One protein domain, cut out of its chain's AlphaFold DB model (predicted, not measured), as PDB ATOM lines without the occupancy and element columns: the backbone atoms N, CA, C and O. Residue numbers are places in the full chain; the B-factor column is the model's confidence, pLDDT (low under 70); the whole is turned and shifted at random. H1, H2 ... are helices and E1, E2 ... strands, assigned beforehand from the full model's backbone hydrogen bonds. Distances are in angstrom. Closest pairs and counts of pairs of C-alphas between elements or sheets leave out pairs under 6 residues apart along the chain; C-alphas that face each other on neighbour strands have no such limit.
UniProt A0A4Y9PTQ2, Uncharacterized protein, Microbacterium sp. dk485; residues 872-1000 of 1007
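AT A GLANCE: This is residues 872 to 1000 of the 1007 residues of an uncharacterized protein of Microbacterium sp. dk485 (UniProt A0A4Y9PTQ2). A small core is made by a strongly twisted, curled sheet of four strands, E1, E4, E5 and E8, with the short hairpin E2 E3 packed beside E8; a long hairpin arm, E6 E7, reaches away from this core. H1 packs at one end of E4, E5 and E8, while H2 packs on the edge strand E1, at the far end of the domain from the tip of the arm. The printed part has 129 residues with two named helices and eight named strands, in the order E1, E2, E3, E4, E5, H1, E6, E7, E8, H2. The sheet order is E1, E4, E5, E8, all antiparallel, the two other sheets are antiparallel pairs, and the class is mixed, helices and strands. The whole is compact, with a radius of gyration of the C-alphas of 15.8 A, and spans 51 by 40 by 24 A.

IN THESE COORDINATES: E1 is residues 876 to 879 and begins with C-alpha 876 at (-25.837, 4.584, -18.834). E2, residues 890 to 894, and E3, residues 900 to 904, each measure 13.4 A from first to last C-alpha. E4, residues 911 to 920, is 21.5 A long and bends by 71 degrees at residue 917. E5, residues 928 to 934, is 19.4 A long, and H1 follows as residues 937 to 944. E6, residues 947 to 958, is 25.0 A long and bends by 86 degrees at residue 954; its last C-alpha is at (-58.542, -18.080, -20.297). E7, residues 961 to 970, is 27.9 A long, and E8 is residues 975 to 978. H2, residues 987 to 998, is 15.6 A long and ends with C-alpha 998 at (-21.049, 17.388, -24.055).

HOW THE PARTS SIT: In the four-strand sheet E1 and E8 are edge strands. N 877 and O 912 of E1 and E4 are 2.8 A apart, within hydrogen-bond range. E4 and E5 form a hairpin, with N 913 and O 933 at 2.7 A. E5 and E8 are antiparallel neighbours, with N 932 and O 976 at 2.9 A. Residues 878 to 879 of E1 also make a short antiparallel pairing with residues 983 to 984. E2 has 10 pairs of C-alphas within 8 A of E8, the closest being those of Tyr 892 and Tyr 977, 4.8 A apart. The hairpin E2 and E3 has N 903 and O 891 at 2.7 A; E3 and E8 are near each other, with 5 pairs of C-alphas within 10 A. The hairpin E6 and E7 has N 948 and O 969 at 2.8 A, and the closest C-alphas of E2 and E6 are those of Tyr 894 and Trp 947, 4.9 A apart. H1 is on the four-strand sheet at a height of 7.8 A, over none of its strands, but only just: 2 of its 8 C-alphas fall on each of E4, E5 and E8. The closest C-alphas of H1 and E5 are those of Ala 934 and Tyr 940, 5.0 A apart. H2 and this sheet make two layers, a helix on one face of a sheet. H2 has a height of 9.2 A over the sheet and is over E1, running along the strands at 18 degrees to E1 on the local plane; their closest C-alphas are those of Arg 877 and Ala 989, 5.5 A apart. H1 and H2 are apart. In both helices every O i to N i+4 pair is within hydrogen-bond range.

THE WHOLE: The two C-alphas farthest apart are those of Arg 959 and Gly 998, at 54.3 A, while the first and last printed C-alphas are 14.4 A apart. The printed part has no cut, and no link is long. The mean pLDDT of the printed part is 80.2; among the residues under 70 are 884 to 887, 951 to 963 and 998 to 1000.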
ATOM      1  N   GLN A 872     -31.817  10.445 -17.438       81.56
ATOM      2  CA  GLN A 872     -31.291  10.751 -16.100       81.56
ATOM      3  C   GLN A 872     -29.760  10.568 -16.044       81.56
ATOM      4  O   GLN A 872     -29.260   9.589 -16.609       81.56
ATOM      5  N   PRO A 873     -29.004  11.464 -15.383       80.94
ATOM      6  CA  PRO A 873     -27.564  11.293 -15.186       80.94
ATOM      7  C   PRO A 873     -27.218   9.955 -14.524       80.94
ATOM      8  O   PRO A 873     -27.834   9.580 -13.527       80.94
ATOM      9  N   GLY A 874     -26.236   9.236 -15.072       81.69
ATOM     10  CA  GLY A 874     -25.805   7.932 -14.561       81.69
ATOM     11  C   GLY A 874     -26.736   6.773 -14.923       81.69
ATOM     12  O   GLY A 874     -26.621   5.696 -14.338       81.69
ATOM     13  N   SER A 875     -27.665   6.974 -15.865       86.06
ATOM     14  CA  SER A 875     -28.522   5.900 -16.393       86.06
ATOM     15  C   SER A 875     -27.805   4.985 -17.389       86.06
ATOM     16  O   SER A 875     -28.294   3.885 -17.647       86.06
ATOM     17  N   VAL A 876     -26.650   5.399 -17.924       92.06
ATOM     18  CA  VAL A 876     -25.837   4.584 -18.834       92.06
ATOM     19  C   VAL A 876     -24.910   3.672 -18.026       92.06
ATOM     20  O   VAL A 876     -24.117   4.128 -17.202       92.06
ATOM     21  N   ARG A 877     -25.019   2.365 -18.254       93.44
ATOM     22  CA  ARG A 877     -24.316   1.291 -17.543       93.44
ATOM     23  C   ARG A 877     -23.700   0.299 -18.529       93.44
ATOM     24  O   ARG A 877     -23.954   0.348 -19.732       93.44
ATOM     25  N   THR A 878     -22.890  -0.608 -18.000       93.19
ATOM     26  CA  THR A 878     -22.438  -1.817 -18.695       93.19
ATOM     27  C   THR A 878     -22.775  -3.052 -17.859       93.19
ATOM     28  O   THR A 878     -23.151  -2.914 -16.693       93.19
ATOM     29  N   VAL A 879     -22.662  -4.236 -18.455       89.81
ATOM     30  CA  VAL A 879     -22.902  -5.516 -17.778       89.81
ATOM     31  C   VAL A 879     -21.585  -6.033 -17.205       89.81
ATOM     32  O   VAL A 879     -20.545  -5.999 -17.870       89.81
ATOM     33  N   LYS A 880     -21.631  -6.438 -15.939       86.81
ATOM     34  CA  LYS A 880     -20.519  -6.997 -15.185       86.81
ATOM     35  C   LYS A 880     -20.066  -8.299 -15.830       86.81
ATOM     36  O   LYS A 880     -20.868  -9.069 -16.332       86.81
ATOM     37  N   ASP A 881     -18.762  -8.516 -15.777       83.62
ATOM     38  CA  ASP A 881     -18.170  -9.801 -16.103       83.62
ATOM     39  C   ASP A 881     -18.302 -10.748 -14.901       83.62
ATOM     40  O   ASP A 881     -17.733 -10.478 -13.834       83.62
ATOM     41  N   SER A 882     -19.111 -11.795 -15.038       72.44
ATOM     42  CA  SER A 882     -19.390 -12.773 -13.979       72.44
ATOM     43  C   SER A 882     -18.517 -14.028 -14.051       72.44
ATOM     44  O   SER A 882     -18.582 -14.856 -13.138       72.44
ATOM     45  N   ALA A 883     -17.666 -14.167 -15.073       70.12
ATOM     46  CA  ALA A 883     -16.838 -15.354 -15.255       70.12
ATOM     47  C   ALA A 883     -15.698 -15.441 -14.225       70.12
ATOM     48  O   ALA A 883     -14.972 -14.480 -13.969       70.12
ATOM     49  N   ILE A 884     -15.474 -16.642 -13.673       60.56
ATOM     50  CA  ILE A 884     -14.265 -16.959 -12.883       60.56
ATOM     51  C   ILE A 884     -13.076 -17.265 -13.820       60.56
ATOM     52  O   ILE A 884     -11.929 -16.960 -13.493       60.56
ATOM     53  N   PHE A 885     -13.355 -17.832 -15.001       51.06
ATOM     54  CA  PHE A 885     -12.430 -18.020 -16.124       51.06
ATOM     55  C   PHE A 885     -13.189 -17.725 -17.427       51.06
ATOM     56  O   PHE A 885     -14.177 -18.399 -17.688       51.06
ATOM     57  N   GLY A 886     -12.731 -16.766 -18.237       56.84
ATOM     58  CA  GLY A 886     -13.452 -16.302 -19.434       56.84
ATOM     59  C   GLY A 886     -13.978 -14.876 -19.268       56.84
ATOM     60  O   GLY A 886     -13.477 -14.147 -18.411       56.84
ATOM     61  N   THR A 887     -14.943 -14.485 -20.097       64.44
ATOM     62  CA  THR A 887     -15.697 -13.240 -19.917       64.44
ATOM     63  C   THR A 887     -17.178 -13.513 -20.149       64.44
ATOM     64  O   THR A 887     -17.564 -13.632 -21.306       64.44
ATOM     65  N   ASP A 888     -17.974 -13.558 -19.081       78.00
ATOM     66  CA  ASP A 888     -19.410 -13.871 -19.155       78.00
ATOM     67  C   ASP A 888     -20.176 -12.587 -18.855       78.00
ATOM     68  O   ASP A 888     -20.042 -12.010 -17.769       78.00
ATOM     69  N   ARG A 889     -20.937 -12.084 -19.827       85.75
ATOM     70  CA  ARG A 889     -21.723 -10.848 -19.691       85.75
ATOM     71  C   ARG A 889     -23.157 -11.120 -20.099       85.75
ATOM     72  O   ARG A 889     -23.547 -10.919 -21.251       85.75
ATOM     73  N   ASP A 890     -23.936 -11.546 -19.115       88.19
ATOM     74  CA  ASP A 890     -25.268 -12.087 -19.342       88.19
ATOM     75  C   ASP A 890     -26.323 -11.012 -19.612       88.19
ATOM     76  O   ASP A 890     -26.602 -10.116 -18.810       88.19
ATOM     77  N   MET A 891     -26.981 -11.150 -20.759       91.31
ATOM     78  CA  MET A 891     -28.144 -10.363 -21.147       91.31
ATOM     79  C   MET A 891     -29.263 -11.288 -21.597       91.31
ATOM     80  O   MET A 891     -29.029 -12.285 -22.263       91.31
ATOM     81  N   TYR A 892     -30.508 -10.942 -21.306       91.56
ATOM     82  CA  TYR A 892     -31.648 -11.800 -21.598       91.56
ATOM     83  C   TYR A 892     -32.612 -11.138 -22.583       91.56
ATOM     84  O   TYR A 892     -33.029  -9.988 -22.423       91.56
ATOM     85  N   VAL A 893     -32.994 -11.890 -23.611       91.75
ATOM     86  CA  VAL A 893     -33.924 -11.490 -24.678       91.75
ATOM     87  C   VAL A 893     -34.941 -12.604 -24.926       91.75
ATOM     88  O   VAL A 893     -35.001 -13.581 -24.181       91.75
ATOM     89  N   TYR A 894     -35.743 -12.495 -25.987       88.25
ATOM     90  CA  TYR A 894     -36.590 -13.595 -26.437       88.25
ATOM     91  C   TYR A 894     -36.082 -14.188 -27.751       88.25
ATOM     92  O   TYR A 894     -35.592 -13.487 -28.640       88.25
ATOM     93  N   GLY A 895     -36.241 -15.501 -27.890       83.50
ATOM     94  CA  GLY A 895     -36.131 -16.189 -29.171       83.50
ATOM     95  C   GLY A 895     -37.409 -16.036 -30.001       83.50
ATOM     96  O   GLY A 895     -38.463 -15.650 -29.492       83.50
ATOM     97  N   ARG A 896     -37.355 -16.420 -31.283       77.12
ATOM     98  CA  ARG A 896     -38.508 -16.344 -32.208       77.12
ATOM     99  C   ARG A 896     -39.750 -17.091 -31.703       77.12
ATOM    100  O   ARG A 896     -40.866 -16.659 -31.959       77.12
ATOM    101  N   GLY A 897     -39.559 -18.198 -30.982       73.50
ATOM    102  CA  GLY A 897     -40.641 -18.971 -30.359       73.50
ATOM    103  C   GLY A 897     -41.183 -18.375 -29.053       73.50
ATOM    104  O   GLY A 897     -42.061 -18.967 -28.434       73.50
ATOM    105  N   GLY A 898     -40.653 -17.233 -28.604       77.19
ATOM    106  CA  GLY A 898     -41.025 -16.588 -27.344       77.19
ATOM    107  C   GLY A 898     -40.381 -17.191 -26.095       77.19
ATOM    108  O   GLY A 898     -40.835 -16.895 -24.991       77.19
ATOM    109  N   ALA A 899     -39.351 -18.024 -26.256       83.12
ATOM    110  CA  ALA A 899     -38.547 -18.535 -25.149       83.12
ATOM    111  C   ALA A 899     -37.610 -17.442 -24.617       83.12
ATOM    112  O   ALA A 899     -36.952 -16.759 -25.407       83.12
ATOM    113  N   PHE A 900     -37.538 -17.296 -23.295       87.06
ATOM    114  CA  PHE A 900     -36.582 -16.406 -22.642       87.06
ATOM    115  C   PHE A 900     -35.171 -16.971 -22.837       87.06
ATOM    116  O   PHE A 900     -34.913 -18.117 -22.480       87.06
ATOM    117  N   THR A 901     -34.307 -16.210 -23.502       89.00
ATOM    118  CA  THR A 901     -33.008 -16.668 -24.006       89.00
ATOM    119  C   THR A 901     -31.903 -15.821 -23.396       89.00
ATOM    120  O   THR A 901     -31.942 -14.596 -23.507       89.00
ATOM    121  N   GLN A 902     -30.934 -16.483 -22.769       89.56
ATOM    122  CA  GLN A 902     -29.698 -15.870 -22.299       89.56
ATOM    123  C   GLN A 902     -28.746 -15.678 -23.479       89.56
ATOM    124  O   GLN A 902     -28.574 -16.574 -24.306       89.56
ATOM    125  N   LEU A 903     -28.168 -14.491 -23.557       89.00
ATOM    126  CA  LEU A 903     -27.116 -14.097 -24.472       89.00
ATOM    127  C   LEU A 903     -25.876 -13.799 -23.656       89.00
ATOM    128  O   LEU A 903     -25.967 -13.084 -22.659       89.00
ATOM    129  N   ASP A 904     -24.742 -14.255 -24.156       83.94
ATOM    130  CA  ASP A 904     -23.448 -13.829 -23.657       83.94
ATOM    131  C   ASP A 904     -22.801 -12.885 -24.673       83.94
ATOM    132  O   ASP A 904     -22.730 -13.181 -25.871       83.94
ATOM    133  N   SER A 905     -22.370 -11.713 -24.211       82.19
ATOM    134  CA  SER A 905     -21.572 -10.781 -25.003       82.19
ATOM    135  C   SER A 905     -20.079 -10.950 -24.689       82.19
ATOM    136  O   SER A 905     -19.410 -10.004 -24.255       82.19
ATOM    137  N   GLU A 906     -19.550 -12.153 -24.916       72.81
ATOM    138  CA  GLU A 906     -18.142 -12.504 -24.671       72.81
ATOM    139  C   GLU A 906     -17.187 -11.516 -25.380       72.81
ATOM    140  O   GLU A 906     -16.229 -11.000 -24.801       72.81
ATOM    141  N   ASP A 907     -17.520 -11.143 -26.621       73.50
ATOM    142  CA  ASP A 907     -16.665 -10.354 -27.516       73.50
ATOM    143  C   ASP A 907     -16.548  -8.856 -27.171       73.50
ATOM    144  O   ASP A 907     -15.737  -8.141 -27.784       73.50
ATOM    145  N   PHE A 908     -17.396  -8.320 -26.276       85.19
ATOM    146  CA  PHE A 908     -17.337  -6.912 -25.861       85.19
ATOM    147  C   PHE A 908     -18.169  -6.556 -24.624       85.19
ATOM    148  O   PHE A 908     -19.222  -7.140 -24.402       85.19
ATOM    149  N   PRO A 909     -17.775  -5.513 -23.867       87.38
ATOM    150  CA  PRO A 909     -18.618  -4.946 -22.818       87.38
ATOM    151  C   PRO A 909     -19.800  -4.171 -23.435       87.38
ATOM    152  O   PRO A 909     -19.570  -3.150 -24.095       87.38
ATOM    153  N   PRO A 910     -21.058  -4.605 -23.241       92.12
ATOM    154  CA  PRO A 910     -22.219  -3.945 -23.825       92.12
ATOM    155  C   PRO A 910     -22.526  -2.651 -23.066       92.12
ATOM    156  O   PRO A 910     -22.379  -2.588 -21.843       92.12
ATOM    157  N   VAL A 911     -22.965  -1.608 -23.769       93.62
ATOM    158  CA  VAL A 911     -23.325  -0.309 -23.183       93.62
ATOM    159  C   VAL A 911     -24.828  -0.107 -23.311       93.62
ATOM    160  O   VAL A 911     -25.390  -0.145 -24.410       93.62
ATOM    161  N   VAL A 912     -25.493   0.112 -22.179       94.12
ATOM    162  CA  VAL A 912     -26.955   0.155 -22.092       94.12
ATOM    163  C   VAL A 912     -27.449   1.325 -21.247       94.12
ATOM    164  O   VAL A 912     -26.808   1.729 -20.285       94.12
ATOM    165  N   THR A 913     -28.625   1.845 -21.576       93.25
ATOM    166  CA  THR A 913     -29.388   2.789 -20.762       93.25
ATOM    167  C   THR A 913     -30.409   2.012 -19.940       93.25
ATOM    168  O   THR A 913     -31.231   1.276 -20.495       93.25
ATOM    169  N   VAL A 914     -30.384   2.177 -18.619       91.62
ATOM    170  CA  VAL A 914     -31.347   1.543 -17.712       91.62
ATOM    171  C   VAL A 914     -32.672   2.299 -17.754       91.62
ATOM    172  O   VAL A 914     -32.723   3.495 -17.475       91.62
ATOM    173  N   LEU A 915     -33.753   1.595 -18.090       88.25
ATOM    174  CA  LEU A 915     -35.102   2.162 -18.171       88.25
ATOM    175  C   LEU A 915     -35.921   1.889 -16.910       88.25
ATOM    176  O   LEU A 915     -36.750   2.707 -16.519       88.25
ATOM    177  N   SER A 916     -35.702   0.738 -16.274       85.38
ATOM    178  CA  SER A 916     -36.339   0.364 -15.009       85.38
ATOM    179  C   SER A 916     -35.496  -0.674 -14.275       85.38
ATOM    180  O   SER A 916     -35.045  -1.634 -14.887       85.38
ATOM    181  N   HIS A 917     -35.339  -0.528 -12.956       77.50
ATOM    182  CA  HIS A 917     -34.650  -1.504 -12.096       77.50
ATOM    183  C   HIS A 917     -35.556  -2.649 -11.613       77.50
ATOM    184  O   HIS A 917     -35.081  -3.618 -11.024       77.50
ATOM    185  N   HIS A 918     -36.871  -2.533 -11.818       73.75
ATOM    186  CA  HIS A 918     -37.855  -3.470 -11.281       73.75
ATOM    187  C   HIS A 918     -38.900  -3.800 -12.343       73.75
ATOM    188  O   HIS A 918     -40.022  -3.296 -12.318       73.75
ATOM    189  N   SER A 919     -38.512  -4.649 -13.289       69.50
ATOM    190  CA  SER A 919     -39.402  -5.180 -14.317       69.50
ATOM    191  C   SER A 919     -39.566  -6.685 -14.139       69.50
ATOM    192  O   SER A 919     -38.602  -7.409 -13.903       69.50
ATOM    193  N   PHE A 920     -40.798  -7.173 -14.263       71.12
ATOM    194  CA  PHE A 920     -41.047  -8.607 -14.369       71.12
ATOM    195  C   PHE A 920     -40.924  -8.996 -15.837       71.12
ATOM    196  O   PHE A 920     -41.696  -8.504 -16.658       71.12
ATOM    197  N   ALA A 921     -39.955  -9.849 -16.173       70.00
ATOM    198  CA  ALA A 921     -39.825 -10.389 -17.519       70.00
ATOM    199  C   ALA A 921     -40.932 -11.434 -17.746       70.00
ATOM    200  O   ALA A 921     -40.977 -12.438 -17.018       70.00
ATOM    201  N   PRO A 922     -41.848 -11.225 -18.709       67.75
ATOM    202  CA  PRO A 922     -42.891 -12.200 -18.997       67.75
ATOM    203  C   PRO A 922     -42.315 -13.591 -19.295       67.75
ATOM    204  O   PRO A 922     -41.362 -13.726 -20.049       67.75
ATOM    205  N   ARG A 923     -42.914 -14.646 -18.726       66.12
ATOM    206  CA  ARG A 923     -42.524 -16.056 -18.962       66.12
ATOM    207  C   ARG A 923     -41.115 -16.460 -18.477       66.12
ATOM    208  O   ARG A 923     -40.667 -17.548 -18.810       66.12
ATOM    209  N   SER A 924     -40.458 -15.649 -17.642       70.31
ATOM    210  CA  SER A 924     -39.127 -15.949 -17.071       70.31
ATOM    211  C   SER A 924     -39.124 -16.883 -15.844       70.31
ATOM    212  O   SER A 924     -38.060 -17.219 -15.343       70.31
ATOM    213  N   GLY A 925     -40.286 -17.303 -15.325       58.03
ATOM    214  CA  GLY A 925     -40.368 -18.210 -14.163       58.03
ATOM    215  C   GLY A 925     -40.278 -17.544 -12.779       58.03
ATOM    216  O   GLY A 925     -40.468 -18.231 -11.781       58.03
ATOM    217  N   GLY A 926     -40.098 -16.219 -12.710       59.66
ATOM    218  CA  GLY A 926     -40.133 -15.432 -11.469       59.66
ATOM    219  C   GLY A 926     -38.767 -14.852 -11.092       59.66
ATOM    220  O   GLY A 926     -37.869 -15.577 -10.690       59.66
ATOM    221  N   GLY A 927     -38.630 -13.529 -11.200       65.06
ATOM    222  CA  GLY A 927     -37.426 -12.763 -10.860       65.06
ATOM    223  C   GLY A 927     -37.625 -11.279 -11.183       65.06
ATOM    224  O   GLY A 927     -38.408 -10.944 -12.079       65.06
ATOM    225  N   LYS A 928     -36.979 -10.380 -10.428       79.19
ATOM    226  CA  LYS A 928     -36.959  -8.941 -10.736       79.19
ATOM    227  C   LYS A 928     -35.768  -8.665 -11.646       79.19
ATOM    228  O   LYS A 928     -34.637  -8.819 -11.213       79.19
ATOM    229  N   TRP A 929     -36.038  -8.215 -12.863       88.12
ATOM    230  CA  TRP A 929     -35.023  -7.882 -13.858       88.12
ATOM    231  C   TRP A 929     -34.921  -6.371 -14.046       88.12
ATOM    232  O   TRP A 929     -35.922  -5.650 -13.932       88.12
ATOM    233  N   ALA A 930     -33.736  -5.883 -14.399       89.88
ATOM    234  CA  ALA A 930     -33.580  -4.536 -14.917       89.88
ATOM    235  C   ALA A 930     -33.912  -4.528 -16.416       89.88
ATOM    236  O   ALA A 930     -33.349  -5.300 -17.188       89.88
ATOM    237  N   LEU A 931     -34.838  -3.661 -16.830       91.88
ATOM    238  CA  LEU A 931     -35.114  -3.408 -18.242       91.88
ATOM    239  C   LEU A 931     -34.122  -2.371 -18.752       91.88
ATOM    240  O   LEU A 931     -34.083  -1.240 -18.253       91.88
ATOM    241  N   VAL A 932     -33.364  -2.745 -19.776       93.44
ATOM    242  CA  VAL A 932     -32.346  -1.895 -20.384       93.44
ATOM    243  C   VAL A 932     -32.553  -1.779 -21.890       93.44
ATOM    244  O   VAL A 932     -33.229  -2.598 -22.514       93.44
ATOM    245  N   LYS A 933     -31.965  -0.742 -22.480       94.06
ATOM    246  CA  LYS A 933     -31.935  -0.496 -23.926       94.06
ATOM    247  C   LYS A 933     -30.503  -0.210 -24.358       94.06
ATOM    248  O   LYS A 933     -29.766   0.399 -23.593       94.06
ATOM    249  N   ALA A 934     -30.099  -0.609 -25.560       94.38
ATOM    250  CA  ALA A 934     -28.784  -0.269 -26.098       94.38
ATOM    251  C   ALA A 934     -28.512   1.248 -26.041       94.38
ATOM    252  O   ALA A 934     -29.389   2.051 -26.360       94.38
ATOM    253  N   ALA A 935     -27.294   1.622 -25.650       92.69
ATOM    254  CA  ALA A 935     -26.821   3.006 -25.587       92.69
ATOM    255  C   ALA A 935     -25.725   3.308 -26.623       92.69
ATOM    256  O   ALA A 935     -25.354   4.461 -26.818       92.69
ATOM    257  N   ASP A 936     -25.217   2.290 -27.314       92.06
ATOM    258  CA  ASP A 936     -24.296   2.445 -28.432       92.06
ATOM    259  C   ASP A 936     -24.701   1.559 -29.621       92.06
ATOM    260  O   ASP A 936     -25.549   0.663 -29.525       92.06
ATOM    261  N   LEU A 937     -24.088   1.822 -30.775       90.31
ATOM    262  CA  LEU A 937     -24.406   1.115 -32.012       90.31
ATOM    263  C   LEU A 937     -24.004  -0.371 -31.963       90.31
ATOM    264  O   LEU A 937     -24.676  -1.212 -32.564       90.31
ATOM    265  N   ARG A 938     -22.919  -0.713 -31.252       91.06
ATOM    266  CA  ARG A 938     -22.416  -2.093 -31.166       91.06
ATOM    267  C   ARG A 938     -23.385  -2.980 -30.386       91.06
ATOM    268  O   ARG A 938     -23.795  -4.021 -30.899       91.06
ATOM    269  N   THR A 939     -23.819  -2.529 -29.212       92.56
ATOM    270  CA  THR A 939     -24.830  -3.212 -28.393       92.56
ATOM    271  C   THR A 939     -26.170  -3.249 -29.116       92.56
ATOM    272  O   THR A 939     -26.845  -4.275 -29.120       92.56
ATOM    273  N   TYR A 940     -26.535  -2.167 -29.811       92.69
ATOM    274  CA  TYR A 940     -27.759  -2.128 -30.607       92.69
ATOM    275  C   TYR A 940     -27.778  -3.210 -31.698       92.69
ATOM    276  O   TYR A 940     -28.763  -3.938 -31.821       92.69
ATOM    277  N   ARG A 941     -26.696  -3.371 -32.472       88.06
ATOM    278  CA  ARG A 941     -26.598  -4.425 -33.501       88.06
ATOM    279  C   ARG A 941     -26.711  -5.826 -32.902       88.06
ATOM    280  O   ARG A 941     -27.392  -6.671 -33.476       88.06
ATOM    281  N   PHE A 942     -26.077  -6.052 -31.753       89.56
ATOM    282  CA  PHE A 942     -26.156  -7.330 -31.051       89.56
ATOM    283  C   PHE A 942     -27.599  -7.652 -30.647       89.56
ATOM    284  O   PHE A 942     -28.144  -8.670 -31.068       89.56
ATOM    285  N   LEU A 943     -28.270  -6.739 -29.937       91.31
ATOM    286  CA  LEU A 943     -29.621  -6.966 -29.416       91.31
ATOM    287  C   LEU A 943     -30.711  -6.977 -30.492       91.31
ATOM    288  O   LEU A 943     -31.668  -7.745 -30.385       91.31
ATOM    289  N   SER A 944     -30.575  -6.160 -31.540       87.75
ATOM    290  CA  SER A 944     -31.579  -6.057 -32.613       87.75
ATOM    291  C   SER A 944     -31.669  -7.288 -33.515       87.75
ATOM    292  O   SER A 944     -32.641  -7.432 -34.254       87.75
ATOM    293  N   SER A 945     -30.706  -8.209 -33.418       84.81
ATOM    294  CA  SER A 945     -30.761  -9.513 -34.090       84.81
ATOM    295  C   SER A 945     -31.716 -10.519 -33.420       84.81
ATOM    296  O   SER A 945     -32.028 -11.559 -34.009       84.81
ATOM    297  N   TRP A 946     -32.220 -10.196 -32.225       88.94
ATOM    298  CA  TRP A 946     -33.094 -11.045 -31.415       88.94
ATOM    299  C   TRP A 946     -34.550 -10.560 -31.403       88.94
ATOM    300  O   TRP A 946     -34.937  -9.647 -32.136       88.94
ATOM    301  N   TRP A 947     -35.392 -11.204 -30.591       87.38
ATOM    302  CA  TRP A 947     -36.816 -10.901 -30.484       87.38
ATOM    303  C   TRP A 947     -37.155 -10.288 -29.129       87.38
ATOM    304  O   TRP A 947     -36.445 -10.450 -28.134       87.38
ATOM    305  N   TRP A 948     -38.266  -9.564 -29.104       89.44
ATOM    306  CA  TRP A 948     -38.776  -8.876 -27.934       89.44
ATOM    307  C   TRP A 948     -40.263  -9.154 -27.732       89.44
ATOM    308  O   TRP A 948     -41.004  -9.391 -28.688       89.44
ATOM    309  N   VAL A 949     -40.700  -9.119 -26.474       83.62
ATOM    310  CA  VAL A 949     -42.117  -9.212 -26.117       83.62
ATOM    311  C   VAL A 949     -42.737  -7.821 -26.159       83.62
ATOM    312  O   VAL A 949     -42.283  -6.907 -25.472       83.62
ATOM    313  N   LYS A 950     -43.819  -7.676 -26.920       75.56
ATOM    314  CA  LYS A 950     -44.624  -6.460 -26.997       75.56
ATOM    315  C   LYS A 950     -46.032  -6.730 -26.479       75.56
ATOM    316  O   LYS A 950     -46.721  -7.622 -26.976       75.56
ATOM    317  N   ASP A 951     -46.457  -5.936 -25.500       69.81
ATOM    318  CA  ASP A 951     -47.855  -5.874 -25.069       69.81
ATOM    319  C   ASP A 951     -48.691  -5.314 -26.227       69.81
ATOM    320  O   ASP A 951     -48.429  -4.217 -26.729       69.81
ATOM    321  N   THR A 952     -49.656  -6.099 -26.703       64.75
ATOM    322  CA  THR A 952     -50.530  -5.698 -27.816       64.75
ATOM    323  C   THR A 952     -51.642  -4.749 -27.363       64.75
ATOM    324  O   THR A 952     -52.343  -4.183 -28.201       64.75
ATOM    325  N   GLY A 953     -51.817  -4.571 -26.047       62.62
ATOM    326  CA  GLY A 953     -52.909  -3.804 -25.455       62.62
ATOM    327  C   GLY A 953     -54.268  -4.507 -25.515       62.62
ATOM    328  O   GLY A 953     -55.264  -3.921 -25.099       62.62
ATOM    329  N   ARG A 954     -54.328  -5.740 -26.032       56.81
ATOM    330  CA  ARG A 954     -55.524  -6.585 -26.011       56.81
ATOM    331  C   ARG A 954     -55.518  -7.453 -24.769       56.81
ATOM    332  O   ARG A 954     -54.466  -7.835 -24.268       56.81
ATOM    333  N   GLU A 955     -56.702  -7.775 -24.281       67.38
ATOM    334  CA  GLU A 955     -56.882  -8.713 -23.184       67.38
ATOM    335  C   GLU A 955     -57.583  -9.959 -23.723       67.38
ATOM    336  O   GLU A 955     -58.558  -9.854 -24.468       67.38
ATOM    337  N   TYR A 956     -57.079 -11.137 -23.370       54.72
ATOM    338  CA  TYR A 956     -57.723 -12.413 -23.650       54.72
ATOM    339  C   TYR A 956     -58.078 -13.093 -22.335       54.72
ATOM    340  O   TYR A 956     -57.399 -12.929 -21.323       54.72
ATOM    341  N   MET A 957     -59.174 -13.839 -22.347       50.41
ATOM    342  CA  MET A 957     -59.662 -14.543 -21.170       50.41
ATOM    343  C   MET A 957     -59.381 -16.031 -21.344       50.41
ATOM    344  O   MET A 957     -59.795 -16.622 -22.342       50.41
ATOM    345  N   ASP A 958     -58.687 -16.632 -20.387       59.97
ATOM    346  CA  ASP A 958     -58.542 -18.080 -20.297       59.97
ATOM    347  C   ASP A 958     -59.024 -18.591 -18.927       59.97
ATOM    348  O   ASP A 958     -59.575 -17.849 -18.109       59.97
ATOM    349  N   ARG A 959     -58.860 -19.893 -18.672       47.50
ATOM    350  CA  ARG A 959     -59.293 -20.546 -17.423       47.50
ATOM    351  C   ARG A 959     -58.612 -20.009 -16.150       47.50
ATOM    352  O   ARG A 959     -59.019 -20.382 -15.054       47.50
ATOM    353  N   HIS A 960     -57.574 -19.190 -16.284       59.34
ATOM    354  CA  HIS A 960     -56.809 -18.566 -15.208       59.34
ATOM    355  C   HIS A 960     -57.102 -17.062 -15.057       59.34
ATOM    356  O   HIS A 960     -56.604 -16.447 -14.114       59.34
ATOM    357  N   GLY A 961     -57.969 -16.493 -15.905       66.50
ATOM    358  CA  GLY A 961     -58.465 -15.125 -15.794       66.50
ATOM    359  C   GLY A 961     -58.281 -14.305 -17.068       66.50
ATOM    360  O   GLY A 961     -58.083 -14.830 -18.161       66.50
ATOM    361  N   THR A 962     -58.392 -12.986 -16.919       61.47
ATOM    362  CA  THR A 962     -58.109 -12.025 -17.988       61.47
ATOM    363  C   THR A 962     -56.617 -11.715 -17.998       61.47
ATOM    364  O   THR A 962     -56.061 -11.242 -17.005       61.47
ATOM    365  N   HIS A 963     -55.969 -11.968 -19.126       64.81
ATOM    366  CA  HIS A 963     -54.545 -11.768 -19.336       64.81
ATOM    367  C   HIS A 963     -54.318 -10.777 -20.474       64.81
ATOM    368  O   HIS A 963     -55.060 -10.761 -21.452       64.81
ATOM    369  N   ARG A 964     -53.261  -9.964 -20.383       70.06
ATOM    370  CA  ARG A 964     -52.829  -9.144 -21.519       70.06
ATOM    371  C   ARG A 964     -52.195 -10.022 -22.590       70.06
ATOM    372  O   ARG A 964     -51.350 -10.869 -22.292       70.06
ATOM    373  N   GLU A 965     -52.601  -9.815 -23.833       70.06
ATOM    374  CA  GLU A 965     -52.052 -10.479 -25.003       70.06
ATOM    375  C   GLU A 965     -50.649  -9.929 -25.285       70.06
ATOM    376  O   GLU A 965     -50.448  -8.762 -25.634       70.06
ATOM    377  N   LEU A 966     -49.665 -10.809 -25.127       74.75
ATOM    378  CA  LEU A 966     -48.263 -10.545 -25.406       74.75
ATOM    379  C   LEU A 966     -47.905 -11.141 -26.768       74.75
ATOM    380  O   LEU A 966     -48.107 -12.334 -26.997       74.75
ATOM    381  N   SER A 967     -47.326 -10.324 -27.642       78.31
ATOM    382  CA  SER A 967     -46.829 -10.738 -28.958       78.31
ATOM    383  C   SER A 967     -45.302 -10.754 -28.988       78.31
ATOM    384  O   SER A 967     -44.654  -9.969 -28.297       78.31
ATOM    385  N   ILE A 968     -44.719 -11.654 -29.783       78.75
ATOM    386  CA  ILE A 968     -43.273 -11.702 -30.031       78.75
ATOM    387  C   ILE A 968     -42.990 -10.978 -31.347       78.75
ATOM    388  O   ILE A 968     -43.502 -11.372 -32.393       78.75
ATOM    389  N   SER A 969     -42.176  -9.926 -31.297       80.19
ATOM    390  CA  SER A 969     -41.771  -9.126 -32.459       80.19
ATOM    391  C   SER A 969     -40.253  -8.973 -32.522       80.19
ATOM    392  O   SER A 969     -39.559  -9.245 -31.547       80.19
ATOM    393  N   ALA A 970     -39.710  -8.539 -33.661       80.50
ATOM    394  CA  ALA A 970     -38.282  -8.242 -33.764       80.50
ATOM    395  C   ALA A 970     -37.872  -7.179 -32.729       80.50
ATOM    396  O   ALA A 970     -38.620  -6.227 -32.482       80.50
ATOM    397  N   ASN A 971     -36.690  -7.326 -32.131       87.50
ATOM    398  CA  ASN A 971     -36.167  -6.407 -31.122       87.50
ATOM    399  C   ASN A 971     -35.584  -5.128 -31.752       87.50
ATOM    400  O   ASN A 971     -34.435  -4.759 -31.519       87.50
ATOM    401  N   ALA A 972     -36.367  -4.442 -32.584       83.25
ATOM    402  CA  ALA A 972     -35.883  -3.312 -33.374       83.25
ATOM    403  C   ALA A 972     -35.403  -2.119 -32.528       83.25
ATOM    404  O   ALA A 972     -34.664  -1.271 -33.020       83.25
ATOM    405  N   GLU A 973     -35.791  -2.053 -31.255       83.69
ATOM    406  CA  GLU A 973     -35.370  -1.006 -30.321       83.69
ATOM    407  C   GLU A 973     -34.095  -1.349 -29.537       83.69
ATOM    408  O   GLU A 973     -33.514  -0.455 -28.922       83.69
ATOM    409  N   GLY A 974     -33.634  -2.605 -29.580       90.94
ATOM    410  CA  GLY A 974     -32.440  -3.057 -28.865       90.94
ATOM    411  C   GLY A 974     -32.644  -3.152 -27.352       90.94
ATOM    412  O   GLY A 974     -31.820  -2.650 -26.590       90.94
ATOM    413  N   TYR A 975     -33.750  -3.753 -26.914       93.06
ATOM    414  CA  TYR A 975     -34.037  -4.005 -25.504       93.06
ATOM    415  C   TYR A 975     -33.383  -5.284 -24.985       93.06
ATOM    416  O   TYR A 975     -33.154  -6.231 -25.738       93.06
ATOM    417  N   ALA A 976     -33.131  -5.324 -23.682       94.31
ATOM    418  CA  ALA A 976     -32.736  -6.530 -22.972       94.31
ATOM    419  C   ALA A 976     -33.181  -6.477 -21.509       94.31
ATOM    420  O   ALA A 976     -33.492  -5.412 -20.967       94.31
ATOM    421  N   TYR A 977     -33.182  -7.641 -20.871       93.31
ATOM    422  CA  TYR A 977     -33.206  -7.773 -19.424       93.31
ATOM    423  C   TYR A 977     -31.809  -8.117 -18.918       93.31
ATOM    424  O   TYR A 977     -31.092  -8.884 -19.552       93.31
ATOM    425  N   VAL A 978     -31.424  -7.547 -17.785       91.00
ATOM    426  CA  VAL A 978     -30.158  -7.843 -17.100       91.00
ATOM    427  C   VAL A 978     -30.473  -8.039 -15.624       91.00
ATOM    428  O   VAL A 978     -31.431  -7.432 -15.120       91.00
ATOM    429  N   ASP A 979     -29.719  -8.892 -14.936       88.06
ATOM    430  CA  ASP A 979     -29.794  -8.937 -13.481       88.06
ATOM    431  C   ASP A 979     -29.412  -7.549 -12.922       88.06
ATOM    432  O   ASP A 979     -28.386  -6.984 -13.319       88.06
ATOM    433  N   PRO A 980     -30.240  -6.926 -12.062       87.75
ATOM    434  CA  PRO A 980     -29.907  -5.636 -11.473       87.75
ATOM    435  C   PRO A 980     -28.522  -5.586 -10.809       87.75
ATOM    436  O   PRO A 980     -27.900  -4.522 -10.848       87.75
ATOM    437  N   ASP A 981     -28.046  -6.698 -10.242       86.25
ATOM    438  CA  ASP A 981     -26.757  -6.780  -9.541       86.25
ATOM    439  C   ASP A 981     -25.552  -6.838 -10.501       86.25
ATOM    440  O   ASP A 981     -24.420  -6.535 -10.104       86.25
ATOM    441  N   ASP A 982     -25.792  -7.134 -11.781       88.75
ATOM    442  CA  ASP A 982     -24.768  -7.160 -12.828       88.75
ATOM    443  C   ASP A 982     -24.628  -5.820 -13.563       88.75
ATOM    444  O   ASP A 982     -23.739  -5.649 -14.395       88.75
ATOM    445  N   LEU A 983     -25.453  -4.816 -13.257       89.88
ATOM    446  CA  LEU A 983     -25.327  -3.492 -13.866       89.88
ATOM    447  C   LEU A 983     -24.289  -2.632 -13.139       89.88
ATOM    448  O   LEU A 983     -24.513  -2.142 -12.032       89.88
ATOM    449  N   ILE A 984     -23.171  -2.355 -13.811       90.38
ATOM    450  CA  ILE A 984     -22.056  -1.577 -13.259       90.38
ATOM    451  C   ILE A 984     -21.763  -0.313 -14.070       90.38
ATOM    452  O   ILE A 984     -22.197  -0.127 -15.208       90.38
ATOM    453  N   THR A 985     -20.992   0.590 -13.466       86.44
ATOM    454  CA  THR A 985     -20.443   1.764 -14.159       86.44
ATOM    455  C   THR A 985     -19.047   1.433 -14.664       86.44
ATOM    456  O   THR A 985     -18.233   0.930 -13.897       86.44
ATOM    457  N   SER A 986     -18.752   1.754 -15.921       84.62
ATOM    458  CA  SER A 986     -17.410   1.632 -16.500       84.62
ATOM    459  C   SER A 986     -16.940   2.955 -17.099       84.62
ATOM    460  O   SER A 986     -17.744   3.867 -17.333       84.62
ATOM    461  N   GLU A 987     -15.638   3.069 -17.376       80.81
ATOM    462  CA  GLU A 987     -15.090   4.218 -18.107       80.81
ATOM    463  C   GLU A 987     -15.713   4.354 -19.498       80.81
ATOM    464  O   GLU A 987     -16.017   5.471 -19.913       80.81
ATOM    465  N   THR A 988     -15.975   3.237 -20.182       80.94
ATOM    466  CA  THR A 988     -16.636   3.216 -21.495       80.94
ATOM    467  C   THR A 988     -18.059   3.769 -21.409       80.94
ATOM    468  O   THR A 988     -18.387   4.706 -22.134       80.94
ATOM    469  N   ALA A 989     -18.882   3.276 -20.473       82.50
ATOM    470  CA  ALA A 989     -20.250   3.767 -20.270       82.50
ATOM    471  C   ALA A 989     -20.273   5.259 -19.886       82.50
ATOM    472  O   ALA A 989     -21.025   6.052 -20.455       82.50
ATOM    473  N   SER A 990     -19.369   5.666 -18.991       84.19
ATOM    474  CA  SER A 990     -19.214   7.067 -18.572       84.19
ATOM    475  C   SER A 990     -18.681   7.959 -19.700       84.19
ATOM    476  O   SER A 990     -18.974   9.152 -19.758       84.19
ATOM    477  N   GLY A 991     -17.854   7.413 -20.593       82.44
ATOM    478  CA  GLY A 991     -17.344   8.085 -21.785       82.44
ATOM    479  C   GLY A 991     -18.455   8.372 -22.791       82.44
ATOM    480  O   GLY A 991     -18.578   9.514 -23.231       82.44
ATOM    481  N   VAL A 992     -19.298   7.374 -23.077       82.75
ATOM    482  CA  VAL A 992     -20.473   7.516 -23.953       82.75
ATOM    483  C   VAL A 992     -21.439   8.564 -23.398       82.75
ATOM    484  O   VAL A 992     -21.813   9.489 -24.115       82.75
ATOM    485  N   GLU A 993     -21.776   8.501 -22.106       85.50
ATOM    486  CA  GLU A 993     -22.680   9.482 -21.494       85.50
ATOM    487  C   GLU A 993     -22.099  10.908 -21.502       85.50
ATOM    488  O   GLU A 993     -22.809  11.872 -21.805       85.50
ATOM    489  N   ARG A 994     -20.795  11.069 -21.226       83.12
ATOM    490  CA  ARG A 994     -20.121  12.379 -21.299       83.12
ATOM    491  C   ARG A 994     -20.091  12.937 -22.717       83.12
ATOM    492  O   ARG A 994     -20.326  14.132 -22.883       83.12
ATOM    493  N   ALA A 995     -19.821  12.107 -23.723       80.44
ATOM    494  CA  ALA A 995     -19.838  12.526 -25.121       80.44
ATOM    495  C   ALA A 995     -21.242  12.992 -25.544       80.44
ATOM    496  O   ALA A 995     -21.380  14.094 -26.079       80.44
ATOM    497  N   ALA A 996     -22.282  12.221 -25.201       77.88
ATOM    498  CA  ALA A 996     -23.681  12.550 -25.479       77.88
ATOM    499  C   ALA A 996     -24.094  13.903 -24.879       77.88
ATOM    500  O   ALA A 996     -24.696  14.748 -25.548       77.88
ATOM    501  N   ARG A 997     -23.751  14.122 -23.602       77.88
ATOM    502  CA  ARG A 997     -24.103  15.343 -22.863       77.88
ATOM    503  C   ARG A 997     -23.242  16.544 -23.273       77.88
ATOM    504  O   ARG A 997     -23.760  17.652 -23.360       77.88
ATOM    505  N   GLY A 998     -21.962  16.338 -23.585       66.75
ATOM    506  CA  GLY A 998     -21.049  17.388 -24.055       66.75
ATOM    507  C   GLY A 998     -21.359  17.894 -25.469       66.75
ATOM    508  O   GLY A 998     -21.166  19.074 -25.754       66.75
ATOM    509  N   ALA A 999     -21.900  17.036 -26.339       58.25
ATOM    510  CA  ALA A 999     -22.337  17.406 -27.686       58.25
ATOM    511  C   ALA A 999     -23.652  18.220 -27.717       58.25
ATOM    512  O   ALA A 999     -23.979  18.809 -28.746       58.25
ATOM    513  N   ASN A1000     -24.395  18.287 -26.602       51.31
ATOM    514  CA  ASN A1000     -25.664  19.012 -26.466       51.31
ATOM    515  C   ASN A1000     -25.611  20.029 -25.301       51.31
ATOM    516  O   ASN A1000     -26.244  19.825 -24.262       51.31
TER     517      ASN A1000